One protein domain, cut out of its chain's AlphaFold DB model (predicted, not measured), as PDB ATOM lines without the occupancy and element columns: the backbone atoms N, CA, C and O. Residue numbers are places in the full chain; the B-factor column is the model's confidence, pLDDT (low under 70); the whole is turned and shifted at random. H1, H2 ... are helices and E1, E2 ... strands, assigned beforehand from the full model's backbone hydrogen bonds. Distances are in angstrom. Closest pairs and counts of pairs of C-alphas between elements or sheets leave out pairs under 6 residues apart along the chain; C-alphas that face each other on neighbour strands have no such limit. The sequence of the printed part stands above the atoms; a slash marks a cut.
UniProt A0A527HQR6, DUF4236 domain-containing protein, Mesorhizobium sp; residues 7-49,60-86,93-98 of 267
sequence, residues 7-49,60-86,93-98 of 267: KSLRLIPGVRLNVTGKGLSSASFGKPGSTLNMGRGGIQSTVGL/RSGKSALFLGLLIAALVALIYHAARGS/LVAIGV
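What this domain is: This is residues 7 to 49, 60 to 86 and 93 to 98 of the 267 residues of the protein "DUF4236 domain-containing protein" of Mesorhizobium sp (UniProt A0A527HQR6). A twisted wall of five strands, E1 to E5, has one long helix, H1, meeting it near E5 with residues 63 to 69 and reaching away from the sheet over the rest of its length. A short piece of helix, H2, is close to H1 well away from the sheet. The printed part has 76 residues, with five named strands followed by two named helices; the sheet's order is E1, E2, E3, E4, E5, all antiparallel, and the class is mixed, helices and strands. The whole is loose, with a radius of gyration of the C-alphas of 14.9 A and spans of 41 by 34 by 28 A.

How they stand to each other: The strands form a meander, each the antiparallel neighbour of the one before, and each successive pair is a hairpin with a tight link. E1, residues 7 to 12, is an edge strand and pairs with E2, residues 15 to 20, where N 9 and O 17 are 2.9 A apart, within hydrogen-bond range. E2 pairs with E3, residues 23 to 31, through N 16 and O 28 at 2.9 A. E3 pairs with E4, residues 34 to 39, at 173 degrees between directions, with N 29 and O 36 at 2.9 A. E4 pairs with the other edge strand, E5, residues 42 to 48, with N 37 and O 44 at 2.8 A. H1, residues 63 to 83, is on the sheet, and its closest C-alphas to E5 are those of Ala 65 and Ile 43, 6.0 A apart. E4 and H1 are near each other, with 5 pairs of C-alphas within 10 A. H2, residues 93 to 98, is not on the sheet. H1 and H2 are close but not clearly touching, at a steep tilt of 64 degrees, opposite ways; their closest C-alphas, Leu 78 and Leu 93, are 7.6 A apart. In H1 and H2 every O i to N i+4 pair is within hydrogen-bond range.

Where its parts are: E1 begins at C-alpha 7, (58.316, 6.510, 43.589). E3, the longest strand, measures 24.9 A from C-alpha 23 to C-alpha 31, and E5 measures 19.8 A. H1 measures 30.2 A, from C-alpha 63 at (43.783, -12.011, 34.714) to C-alpha 83. H2 measures 8.7 A and ends at C-alpha 98, (19.200, -5.979, 26.362).

The domain as a whole: The C-alphas of Gly 21 and Val 98, the two farthest apart, are 44.5 A from each other. Residues 50 to 59 are not printed, with 21.0 A between C-alphas 49 and 60; residues 87 to 92 are not printed, with 11.0 A between C-alphas 86 and 93. No link that is printed whole is long. Mean pLDDT of the printed part is 77.4, and residues 21 to 26, 32 to 33, 40 to 41 and 61 to 66 are under 70.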
ATOM      1  N   LYS A   7      58.920   5.203  43.282       74.12
ATOM      2  CA  LYS A   7      58.316   6.510  43.589       74.12
ATOM      3  C   LYS A   7      56.803   6.373  43.733       74.12
ATOM      4  O   LYS A   7      56.141   5.774  42.888       74.12
ATOM      5  N   SER A   8      56.265   6.923  44.818       79.88
ATOM      6  CA  SER A   8      54.824   7.042  45.049       79.88
ATOM      7  C   SER A   8      54.373   8.466  44.742       79.88
ATOM      8  O   SER A   8      54.867   9.407  45.363       79.88
ATOM      9  N   LEU A   9      53.435   8.625  43.815       77.50
ATOM     10  CA  LEU A   9      52.873   9.911  43.406       77.50
ATOM     11  C   LEU A   9      51.406   9.981  43.845       77.50
ATOM     12  O   LEU A   9      50.635   9.053  43.598       77.50
ATOM     13  N   ARG A  10      51.013  11.074  44.505       78.94
ATOM     14  CA  ARG A  10      49.599  11.417  44.716       78.94
ATOM     15  C   ARG A  10      49.183  12.295  43.540       78.94
ATOM     16  O   ARG A  10      49.829  13.311  43.319       78.94
ATOM     17  N   LEU A  11      48.164  11.884  42.787       73.62
ATOM     18  CA  LEU A  11      47.657  12.675  41.656       73.62
ATOM     19  C   LEU A  11      46.570  13.650  42.112       73.62
ATOM     20  O   LEU A  11      46.630  14.833  41.815       73.62
ATOM     21  N   ILE A  12      45.600  13.133  42.864       74.75
ATOM     22  CA  ILE A  12      44.459  13.863  43.425       74.75
ATOM     23  C   ILE A  12      44.113  13.272  44.804       74.75
ATOM     24  O   ILE A  12      44.557  12.157  45.118       74.75
ATOM     25  N   PRO A  13      43.332  13.967  45.654       73.12
ATOM     26  CA  PRO A  13      42.858  13.415  46.921       73.12
ATOM     27  C   PRO A  13      42.180  12.049  46.730       73.12
ATOM     28  O   PRO A  13      41.252  11.902  45.941       73.12
ATOM     29  N   GLY A  14      42.669  11.029  47.440       70.56
ATOM     30  CA  GLY A  14      42.171   9.651  47.330       70.56
ATOM     31  C   GLY A  14      42.782   8.793  46.212       70.56
ATOM     32  O   GLY A  14      42.465   7.607  46.151       70.56
ATOM     33  N   VAL A  15      43.688   9.320  45.372       78.12
ATOM     34  CA  VAL A  15      44.347   8.543  44.301       78.12
ATOM     35  C   VAL A  15      45.869   8.554  44.434       78.12
ATOM     36  O   VAL A  15      46.510   9.608  44.452       78.12
ATOM     37  N   ARG A  16      46.466   7.358  44.510       80.12
ATOM     38  CA  ARG A  16      47.919   7.160  44.647       80.12
ATOM     39  C   ARG A  16      48.428   6.166  43.609       80.12
ATOM     40  O   ARG A  16      47.879   5.074  43.488       80.12
ATOM     41  N   LEU A  17      49.511   6.513  42.921       82.00
ATOM     42  CA  LEU A  17      50.221   5.628  41.999       82.00
ATOM     43  C   LEU A  17      51.575   5.230  42.584       82.00
ATOM     44  O   LEU A  17      52.345   6.087  43.015       82.00
ATOM     45  N   ASN A  18      51.887   3.935  42.554       79.44
ATOM     46  CA  ASN A  18      53.216   3.409  42.849       79.44
ATOM     47  C   ASN A  18      53.901   3.001  41.542       79.44
ATOM     48  O   ASN A  18      53.473   2.059  40.870       79.44
ATOM     49  N   VAL A  19      54.993   3.686  41.216       77.75
ATOM     50  CA  VAL A  19      55.844   3.405  40.054       77.75
ATOM     51  C   VAL A  19      57.131   2.743  40.539       77.75
ATOM     52  O   VAL A  19      57.719   3.171  41.536       77.75
ATOM     53  N   THR A  20      57.583   1.701  39.842       75.69
ATOM     54  CA  THR A  20      58.910   1.100  40.044       75.69
ATOM     55  C   THR A  20      59.696   1.100  38.736       75.69
ATOM     56  O   THR A  20      59.139   1.392  37.680       75.69
ATOM     57  N   GLY A  21      60.976   0.718  38.769       54.25
ATOM     58  CA  GLY A  21      61.809   0.567  37.563       54.25
ATOM     59  C   GLY A  21      61.313  -0.452  36.514       54.25
ATOM     60  O   GLY A  21      61.965  -0.623  35.494       54.25
ATOM     61  N   LYS A  22      60.181  -1.138  36.746       65.12
ATOM     62  CA  LYS A  22      59.473  -1.990  35.765       65.12
ATOM     63  C   LYS A  22      58.116  -1.402  35.315       65.12
ATOM     64  O   LYS A  22      57.304  -2.126  34.741       65.12
ATOM     65  N   GLY A  23      57.848  -0.126  35.610       63.53
ATOM     66  CA  GLY A  23      56.612   0.587  35.270       63.53
ATOM     67  C   GLY A  23      55.592   0.701  36.414       63.53
ATOM     68  O   GLY A  23      55.901   0.515  37.600       63.53
ATOM     69  N   LEU A  24      54.351   1.039  36.047       62.16
ATOM     70  CA  LEU A  24      53.209   1.163  36.962       62.16
ATOM     71  C   LEU A  24      52.977  -0.161  37.704       62.16
ATOM     72  O   LEU A  24      52.736  -1.201  37.096       62.16
ATOM     73  N   SER A  25      53.102  -0.130  39.031       63.66
ATOM     74  CA  SER A  25      53.135  -1.340  39.867       63.66
ATOM     75  C   SER A  25      51.860  -1.525  40.691       63.66
ATOM     76  O   SER A  25      51.402  -2.657  40.868       63.66
ATOM     77  N   SER A  26      51.260  -0.423  41.152       63.78
ATOM     78  CA  SER A  26      49.892  -0.403  41.675       63.78
ATOM     79  C   SER A  26      49.265   0.990  41.585       63.78
ATOM     80  O   SER A  26      49.966   2.000  41.675       63.78
ATOM     81  N   ALA A  27      47.941   1.033  41.501       74.31
ATOM     82  CA  ALA A  27      47.117   2.219  41.661       74.31
ATOM     83  C   ALA A  27      46.104   1.981  42.793       74.31
ATOM     84  O   ALA A  27      45.447   0.941  42.838       74.31
ATOM     85  N   SER A  28      46.003   2.930  43.718       72.06
ATOM     86  CA  SER A  28      45.048   2.909  44.828       72.06
ATOM     87  C   SER A  28      44.056   4.051  44.645       72.06
ATOM     88  O   SER A  28      44.482   5.200  44.523       72.06
ATOM     89  N   PHE A  29      42.761   3.742  44.662       78.50
ATOM     90  CA  PHE A  29      41.663   4.694  44.487       78.50
ATOM     91  C   PHE A  29      40.677   4.568  45.650       78.50
ATOM     92  O   PHE A  29      40.243   3.459  45.954       78.50
ATOM     93  N   GLY A  30      40.289   5.674  46.286       75.06
ATOM     94  CA  GLY A  30      39.181   5.664  47.244       75.06
ATOM     95  C   GLY A  30      39.281   6.658  48.398       75.06
ATOM     96  O   GLY A  30      40.267   7.380  48.554       75.06
ATOM     97  N   LYS A  31      38.231   6.668  49.223       74.38
ATOM     98  CA  LYS A  31      38.154   7.422  50.484       74.38
ATOM     99  C   LYS A  31      38.416   6.473  51.669       74.38
ATOM    100  O   LYS A  31      38.305   5.257  51.498       74.38
ATOM    101  N   PRO A  32      38.759   6.967  52.873       64.25
ATOM    102  CA  PRO A  32      38.803   6.120  54.068       64.25
ATOM    103  C   PRO A  32      37.487   5.335  54.221       64.25
ATOM    104  O   PRO A  32      36.413   5.912  54.086       64.25
ATOM    105  N   GLY A  33      37.572   4.017  54.420       68.25
ATOM    106  CA  GLY A  33      36.412   3.112  54.460       68.25
ATOM    107  C   GLY A  33      35.966   2.529  53.107       68.25
ATOM    108  O   GLY A  33      35.315   1.493  53.092       68.25
ATOM    109  N   SER A  34      36.354   3.097  51.961       76.50
ATOM    110  CA  SER A  34      36.060   2.527  50.631       76.50
ATOM    111  C   SER A  34      37.263   2.681  49.700       76.50
ATOM    112  O   SER A  34      37.448   3.711  49.054       76.50
ATOM    113  N   THR A  35      38.118   1.652  49.653       80.38
ATOM    114  CA  THR A  35      39.386   1.684  48.902       80.38
ATOM    115  C   THR A  35      39.540   0.499  47.956       80.38
ATOM    116  O   THR A  35      39.269  -0.647  48.306       80.38
ATOM    117  N   LEU A  36      40.019   0.790  46.749       80.00
ATOM    118  CA  LEU A  36      40.322  -0.160  45.689       80.00
ATOM    119  C   LEU A  36      41.828  -0.120  45.430       80.00
ATOM    120  O   LEU A  36      42.363   0.899  44.993       80.00
ATOM    121  N   ASN A  37      42.520  -1.225  45.695       81.25
ATOM    122  CA  ASN A  37      43.939  -1.392  45.394       81.25
ATOM    123  C   ASN A  37      44.083  -2.303  44.175       81.25
ATOM    124  O   ASN A  37      43.772  -3.489  44.243       81.25
ATOM    125  N   MET A  38      44.567  -1.755  43.065       78.69
ATOM    126  CA  MET A  38      44.752  -2.458  41.800       78.69
ATOM    127  C   MET A  38      46.244  -2.580  41.499       78.69
ATOM    128  O   MET A  38      46.955  -1.579  41.465       78.69
ATOM    129  N   GLY A  39      46.754  -3.791  41.283       75.75
ATOM    130  CA  GLY A  39      48.167  -3.987  40.966       75.75
ATOM    131  C   GLY A  39      48.462  -5.329  40.315       75.75
ATOM    132  O   GLY A  39      47.575  -6.146  40.077       75.75
ATOM    133  N   ARG A  40      49.748  -5.585  40.051       65.62
ATOM    134  CA  ARG A  40      50.204  -6.790  39.328       65.62
ATOM    135  C   ARG A  40      49.865  -8.117  40.038       65.62
ATOM    136  O   ARG A  40      49.881  -9.160  39.400       65.62
ATOM    137  N   GLY A  41      49.539  -8.069  41.335       69.19
ATOM    138  CA  GLY A  41      49.079  -9.202  42.152       69.19
ATOM    139  C   GLY A  41      47.552  -9.351  42.287       69.19
ATOM    140  O   GLY A  41      47.104 -10.117  43.141       69.19
ATOM    141  N   GLY A  42      46.759  -8.617  41.497       73.69
ATOM    142  CA  GLY A  42      45.290  -8.637  41.515       73.69
ATOM    143  C   GLY A  42      44.656  -7.341  42.029       73.69
ATOM    144  O   GLY A  42      45.339  -6.337  42.246       73.69
ATOM    145  N   ILE A  43      43.335  -7.378  42.217       77.00
ATOM    146  CA  ILE A  43      42.556  -6.282  42.810       77.00
ATOM    147  C   ILE A  43      42.147  -6.674  44.229       77.00
ATOM    148  O   ILE A  43      41.637  -7.773  44.446       77.00
ATOM    149  N   GLN A  44      42.342  -5.764  45.180       81.19
ATOM    150  CA  GLN A  44      41.770  -5.838  46.517       81.19
ATOM    151  C   GLN A  44      40.772  -4.692  46.698       81.19
ATOM    152  O   GLN A  44      41.160  -3.523  46.665       81.19
ATOM    153  N   SER A  45      39.508  -5.043  46.907       82.62
ATOM    154  CA  SER A  45      38.426  -4.103  47.195       82.62
ATOM    155  C   SER A  45      38.090  -4.180  48.678       82.62
ATOM    156  O   SER A  45      37.656  -5.232  49.148       82.62
ATOM    157  N   THR A  46      38.287  -3.081  49.402       80.12
ATOM    158  CA  THR A  46      37.978  -2.964  50.830       80.12
ATOM    159  C   THR A  46      36.836  -1.977  51.028       80.12
ATOM    160  O   THR A  46      36.973  -0.801  50.682       80.12
ATOM    161  N   VAL A  47      35.742  -2.449  51.622       85.81
ATOM    162  CA  VAL A  47      34.577  -1.648  52.016       85.81
ATOM    163  C   VAL A  47      34.349  -1.849  53.511       85.81
ATOM    164  O   VAL A  47      34.322  -2.981  53.982       85.81
ATOM    165  N   GLY A  48      34.213  -0.772  54.273       82.06
ATOM    166  CA  GLY A  48      33.990  -0.814  55.712       82.06
ATOM    167  C   GLY A  48      33.138   0.349  56.184       82.06
ATOM    168  O   GLY A  48      33.185   1.442  55.615       82.06
ATOM    169  N   LEU A  49      32.352   0.094  57.224       78.56
ATOM    170  CA  LEU A  49      31.471   1.088  57.819       78.56
ATOM    171  C   LEU A  49      32.295   1.951  58.797       78.56
ATOM    172  O   LEU A  49      32.980   1.403  59.665       78.56
ATOM    173  N   ARG A  60      40.574 -10.399  44.603       70.94
ATOM    174  CA  ARG A  60      40.415 -11.161  43.358       70.94
ATOM    175  C   ARG A  60      41.765 -11.217  42.638       70.94
ATOM    176  O   ARG A  60      42.195 -10.245  42.013       70.94
ATOM    177  N   SER A  61      42.460 -12.345  42.759       58.28
ATOM    178  CA  SER A  61      43.711 -12.620  42.042       58.28
ATOM    179  C   SER A  61      43.435 -13.318  40.713       58.28
ATOM    180  O   SER A  61      42.795 -14.363  40.686       58.28
ATOM    181  N   GLY A  62      43.958 -12.768  39.618       61.75
ATOM    182  CA  GLY A  62      43.887 -13.388  38.296       61.75
ATOM    183  C   GLY A  62      43.747 -12.364  37.176       61.75
ATOM    184  O   GLY A  62      43.398 -11.207  37.413       61.75
ATOM    185  N   LYS A  63      43.981 -12.813  35.936       59.28
ATOM    186  CA  LYS A  63      43.783 -12.011  34.714       59.28
ATOM    187  C   LYS A  63      42.363 -11.414  34.677       59.28
ATOM    188  O   LYS A  63      42.190 -10.242  34.363       59.28
ATOM    189  N   SER A  64      41.373 -12.184  35.138       59.03
ATOM    190  CA  SER A  64      39.953 -11.825  35.279       59.03
ATOM    191  C   SER A  64      39.691 -10.574  36.128       59.03
ATOM    192  O   SER A  64      38.707  -9.880  35.896       59.03
ATOM    193  N   ALA A  65      40.555 -10.255  37.099       61.09
ATOM    194  CA  ALA A  65      40.423  -9.028  37.882       61.09
ATOM    195  C   ALA A  65      40.811  -7.793  37.054       61.09
ATOM    196  O   ALA A  65      40.083  -6.805  37.055       61.09
ATOM    197  N   LEU A  66      41.908  -7.869  36.289       63.56
ATOM    198  CA  LEU A  66      42.293  -6.801  35.360       63.56
ATOM    199  C   LEU A  66      41.246  -6.624  34.255       63.56
ATOM    200  O   LEU A  66      40.890  -5.490  33.957       63.56
ATOM    201  N   PHE A  67      40.691  -7.719  33.721       72.81
ATOM    202  CA  PHE A  67      39.572  -7.645  32.778       72.81
ATOM    203  C   PHE A  67      38.347  -6.952  33.384       72.81
ATOM    204  O   PHE A  67      37.798  -6.065  32.744       72.81
ATOM    205  N   LEU A  68      37.957  -7.266  34.626       74.44
ATOM    206  CA  LEU A  68      36.838  -6.583  35.288       74.44
ATOM    207  C   LEU A  68      37.121  -5.088  35.524       74.44
ATOM    208  O   LEU A  68      36.250  -4.258  35.283       74.44
ATOM    209  N   GLY A  69      38.338  -4.729  35.945       75.00
ATOM    210  CA  GLY A  69      38.745  -3.329  36.114       75.00
ATOM    211  C   GLY A  69      38.735  -2.541  34.799       75.00
ATOM    212  O   GLY A  69      38.239  -1.417  34.764       75.00
ATOM    213  N   LEU A  70      39.223  -3.147  33.711       83.81
ATOM    214  CA  LEU A  70      39.183  -2.567  32.366       83.81
ATOM    215  C   LEU A  70      37.754  -2.471  31.819       83.81
ATOM    216  O   LEU A  70      37.423  -1.464  31.206       83.81
ATOM    217  N   LEU A  71      36.898  -3.463  32.075       84.94
ATOM    218  CA  LEU A  71      35.494  -3.460  31.657       84.94
ATOM    219  C   LEU A  71      34.716  -2.348  32.374       84.94
ATOM    220  O   LEU A  71      34.008  -1.589  31.722       84.94
ATOM    221  N   ILE A  72      34.917  -2.169  33.686       86.44
ATOM    222  CA  ILE A  72      34.330  -1.048  34.440       86.44
ATOM    223  C   ILE A  72      34.842   0.299  33.900       86.44
ATOM    224  O   ILE A  72      34.044   1.206  33.677       86.44
ATOM    225  N   ALA A  73      36.147   0.437  33.639       84.06
ATOM    226  CA  ALA A  73      36.705   1.665  33.071       84.06
ATOM    227  C   ALA A  73      36.158   1.964  31.660       84.06
ATOM    228  O   ALA A  73      35.821   3.110  31.363       84.06
ATOM    229  N   ALA A  74      36.012   0.939  30.816       88.06
ATOM    230  CA  ALA A  74      35.417   1.047  29.488       88.06
ATOM    231  C   ALA A  74      33.926   1.416  29.554       88.06
ATOM    232  O   ALA A  74      33.487   2.276  28.798       88.06
ATOM    233  N   LEU A  75      33.165   0.844  30.495       90.81
ATOM    234  CA  LEU A  75      31.761   1.193  30.728       90.81
ATOM    235  C   LEU A  75      31.614   2.659  31.165       90.81
ATOM    236  O   LEU A  75      30.782   3.378  30.621       90.81
ATOM    237  N   VAL A  76      32.452   3.132  32.095       91.06
ATOM    238  CA  VAL A  76      32.459   4.541  32.531       91.06
ATOM    239  C   VAL A  76      32.823   5.477  31.373       91.06
ATOM    240  O   VAL A  76      32.171   6.506  31.192       91.06
ATOM    241  N   ALA A  77      33.809   5.112  30.547       86.69
ATOM    242  CA  ALA A  77      34.159   5.872  29.349       86.69
ATOM    243  C   ALA A  77      33.012   5.897  28.319       86.69
ATOM    244  O   ALA A  77      32.733   6.949  27.748       86.69
ATOM    245  N   LEU A  78      32.311   4.774  28.125       89.31
ATOM    246  CA  LEU A  78      31.161   4.657  27.225       89.31
ATOM    247  C   LEU A  78      29.979   5.519  27.697       89.31
ATOM    248  O   LEU A  78      29.406   6.251  26.895       89.31
ATOM    249  N   ILE A  79      29.670   5.504  28.999       90.56
ATOM    250  CA  ILE A  79      28.651   6.368  29.622       90.56
ATOM    251  C   ILE A  79      29.015   7.847  29.445       90.56
ATOM    252  O   ILE A  79      28.171   8.638  29.026       90.56
ATOM    253  N   TYR A  80      30.273   8.226  29.686       92.75
ATOM    254  CA  TYR A  80      30.738   9.596  29.461       92.75
ATOM    255  C   TYR A  80      30.606  10.020  27.986       92.75
ATOM    256  O   TYR A  80      30.168  11.130  27.691       92.75
ATOM    257  N   HIS A  81      30.925   9.128  27.045       85.62
ATOM    258  CA  HIS A  81      30.809   9.410  25.612       85.62
ATOM    259  C   HIS A  81      29.343   9.493  25.139       85.62
ATOM    260  O   HIS A  81      29.009  10.328  24.296       85.62
ATOM    261  N   ALA A  82      28.451   8.688  25.726       86.56
ATOM    262  CA  ALA A  82      27.006   8.751  25.507       86.56
ATOM    263  C   ALA A  82      26.387  10.047  26.061       86.56
ATOM    264  O   ALA A  82      25.564  10.668  25.386       86.56
ATOM    265  N   ALA A  83      26.828  10.496  27.243       84.75
ATOM    266  CA  ALA A  83      26.438  11.777  27.838       84.75
ATOM    267  C   ALA A  83      26.940  12.987  27.025       84.75
ATOM    268  O   ALA A  83      26.303  14.036  27.015       84.75
ATOM    269  N   ARG A  84      28.043  12.828  26.281       89.56
ATOM    270  CA  ARG A  84      28.565  13.830  25.335       89.56
ATOM    271  C   ARG A  84      27.847  13.833  23.971       89.56
ATOM    272  O   ARG A  84      28.302  14.509  23.055       89.56
ATOM    273  N   GLY A  85      26.751  13.082  23.828       86.19
ATOM    274  CA  GLY A  85      25.897  13.070  22.634       86.19
ATOM    275  C   GLY A  85      26.245  12.020  21.572       86.19
ATOM    276  O   GLY A  85      25.652  12.030  20.494       86.19
ATOM    277  N   SER A  86      27.178  11.094  21.836       89.56
ATOM    278  CA  SER A  86      27.505  10.042  20.867       89.56
ATOM    279  C   SER A  86      26.384   9.002  20.764       89.56
ATOM    280  O   SER A  86      26.248   8.122  21.618       89.56
ATOM    281  N   LEU A  93      25.135   1.060  24.780       88.19
ATOM    282  CA  LEU A  93      24.612   0.875  26.141       88.19
ATOM    283  C   LEU A  93      23.262   0.146  26.144       88.19
ATOM    284  O   LEU A  93      23.070  -0.758  26.955       88.19
ATOM    285  N   VAL A  94      22.358   0.488  25.219       89.75
ATOM    286  CA  VAL A  94      21.067  -0.208  25.070       89.75
ATOM    287  C   VAL A  94      21.281  -1.673  24.681       89.75
ATOM    288  O   VAL A  94      20.699  -2.555  25.308       89.75
ATOM    289  N   ALA A  95      22.166  -1.955  23.720       90.06
ATOM    290  CA  ALA A  95      22.483  -3.321  23.304       90.06
ATOM    291  C   ALA A  95      23.071  -4.164  24.455       90.06
ATOM    292  O   ALA A  95      22.627  -5.289  24.682       90.06
ATOM    293  N   ILE A  96      24.012  -3.607  25.229       88.62
ATOM    294  CA  ILE A  96      24.576  -4.265  26.422       88.62
ATOM    295  C   ILE A  96      23.483  -4.529  27.470       88.62
ATOM    296  O   ILE A  96      23.452  -5.609  28.059       88.62
ATOM    297  N   GLY A  97      22.565  -3.579  27.678       87.56
ATOM    298  CA  GLY A  97      21.425  -3.735  28.583       87.56
ATOM    299  C   GLY A  97      20.489  -4.875  28.173       87.56
ATOM    300  O   GLY A  97      20.192  -5.742  28.991       87.56
ATOM    301  N   VAL A  98      20.082  -4.925  26.900       91.62
ATOM    302  CA  VAL A  98      19.200  -5.979  26.362       91.62
ATOM    303  C   VAL A  98      19.850  -7.361  26.465       91.62
ATOM    304  O   VAL A  98      19.211  -8.301  26.938       91.62
TER     305      VAL A  98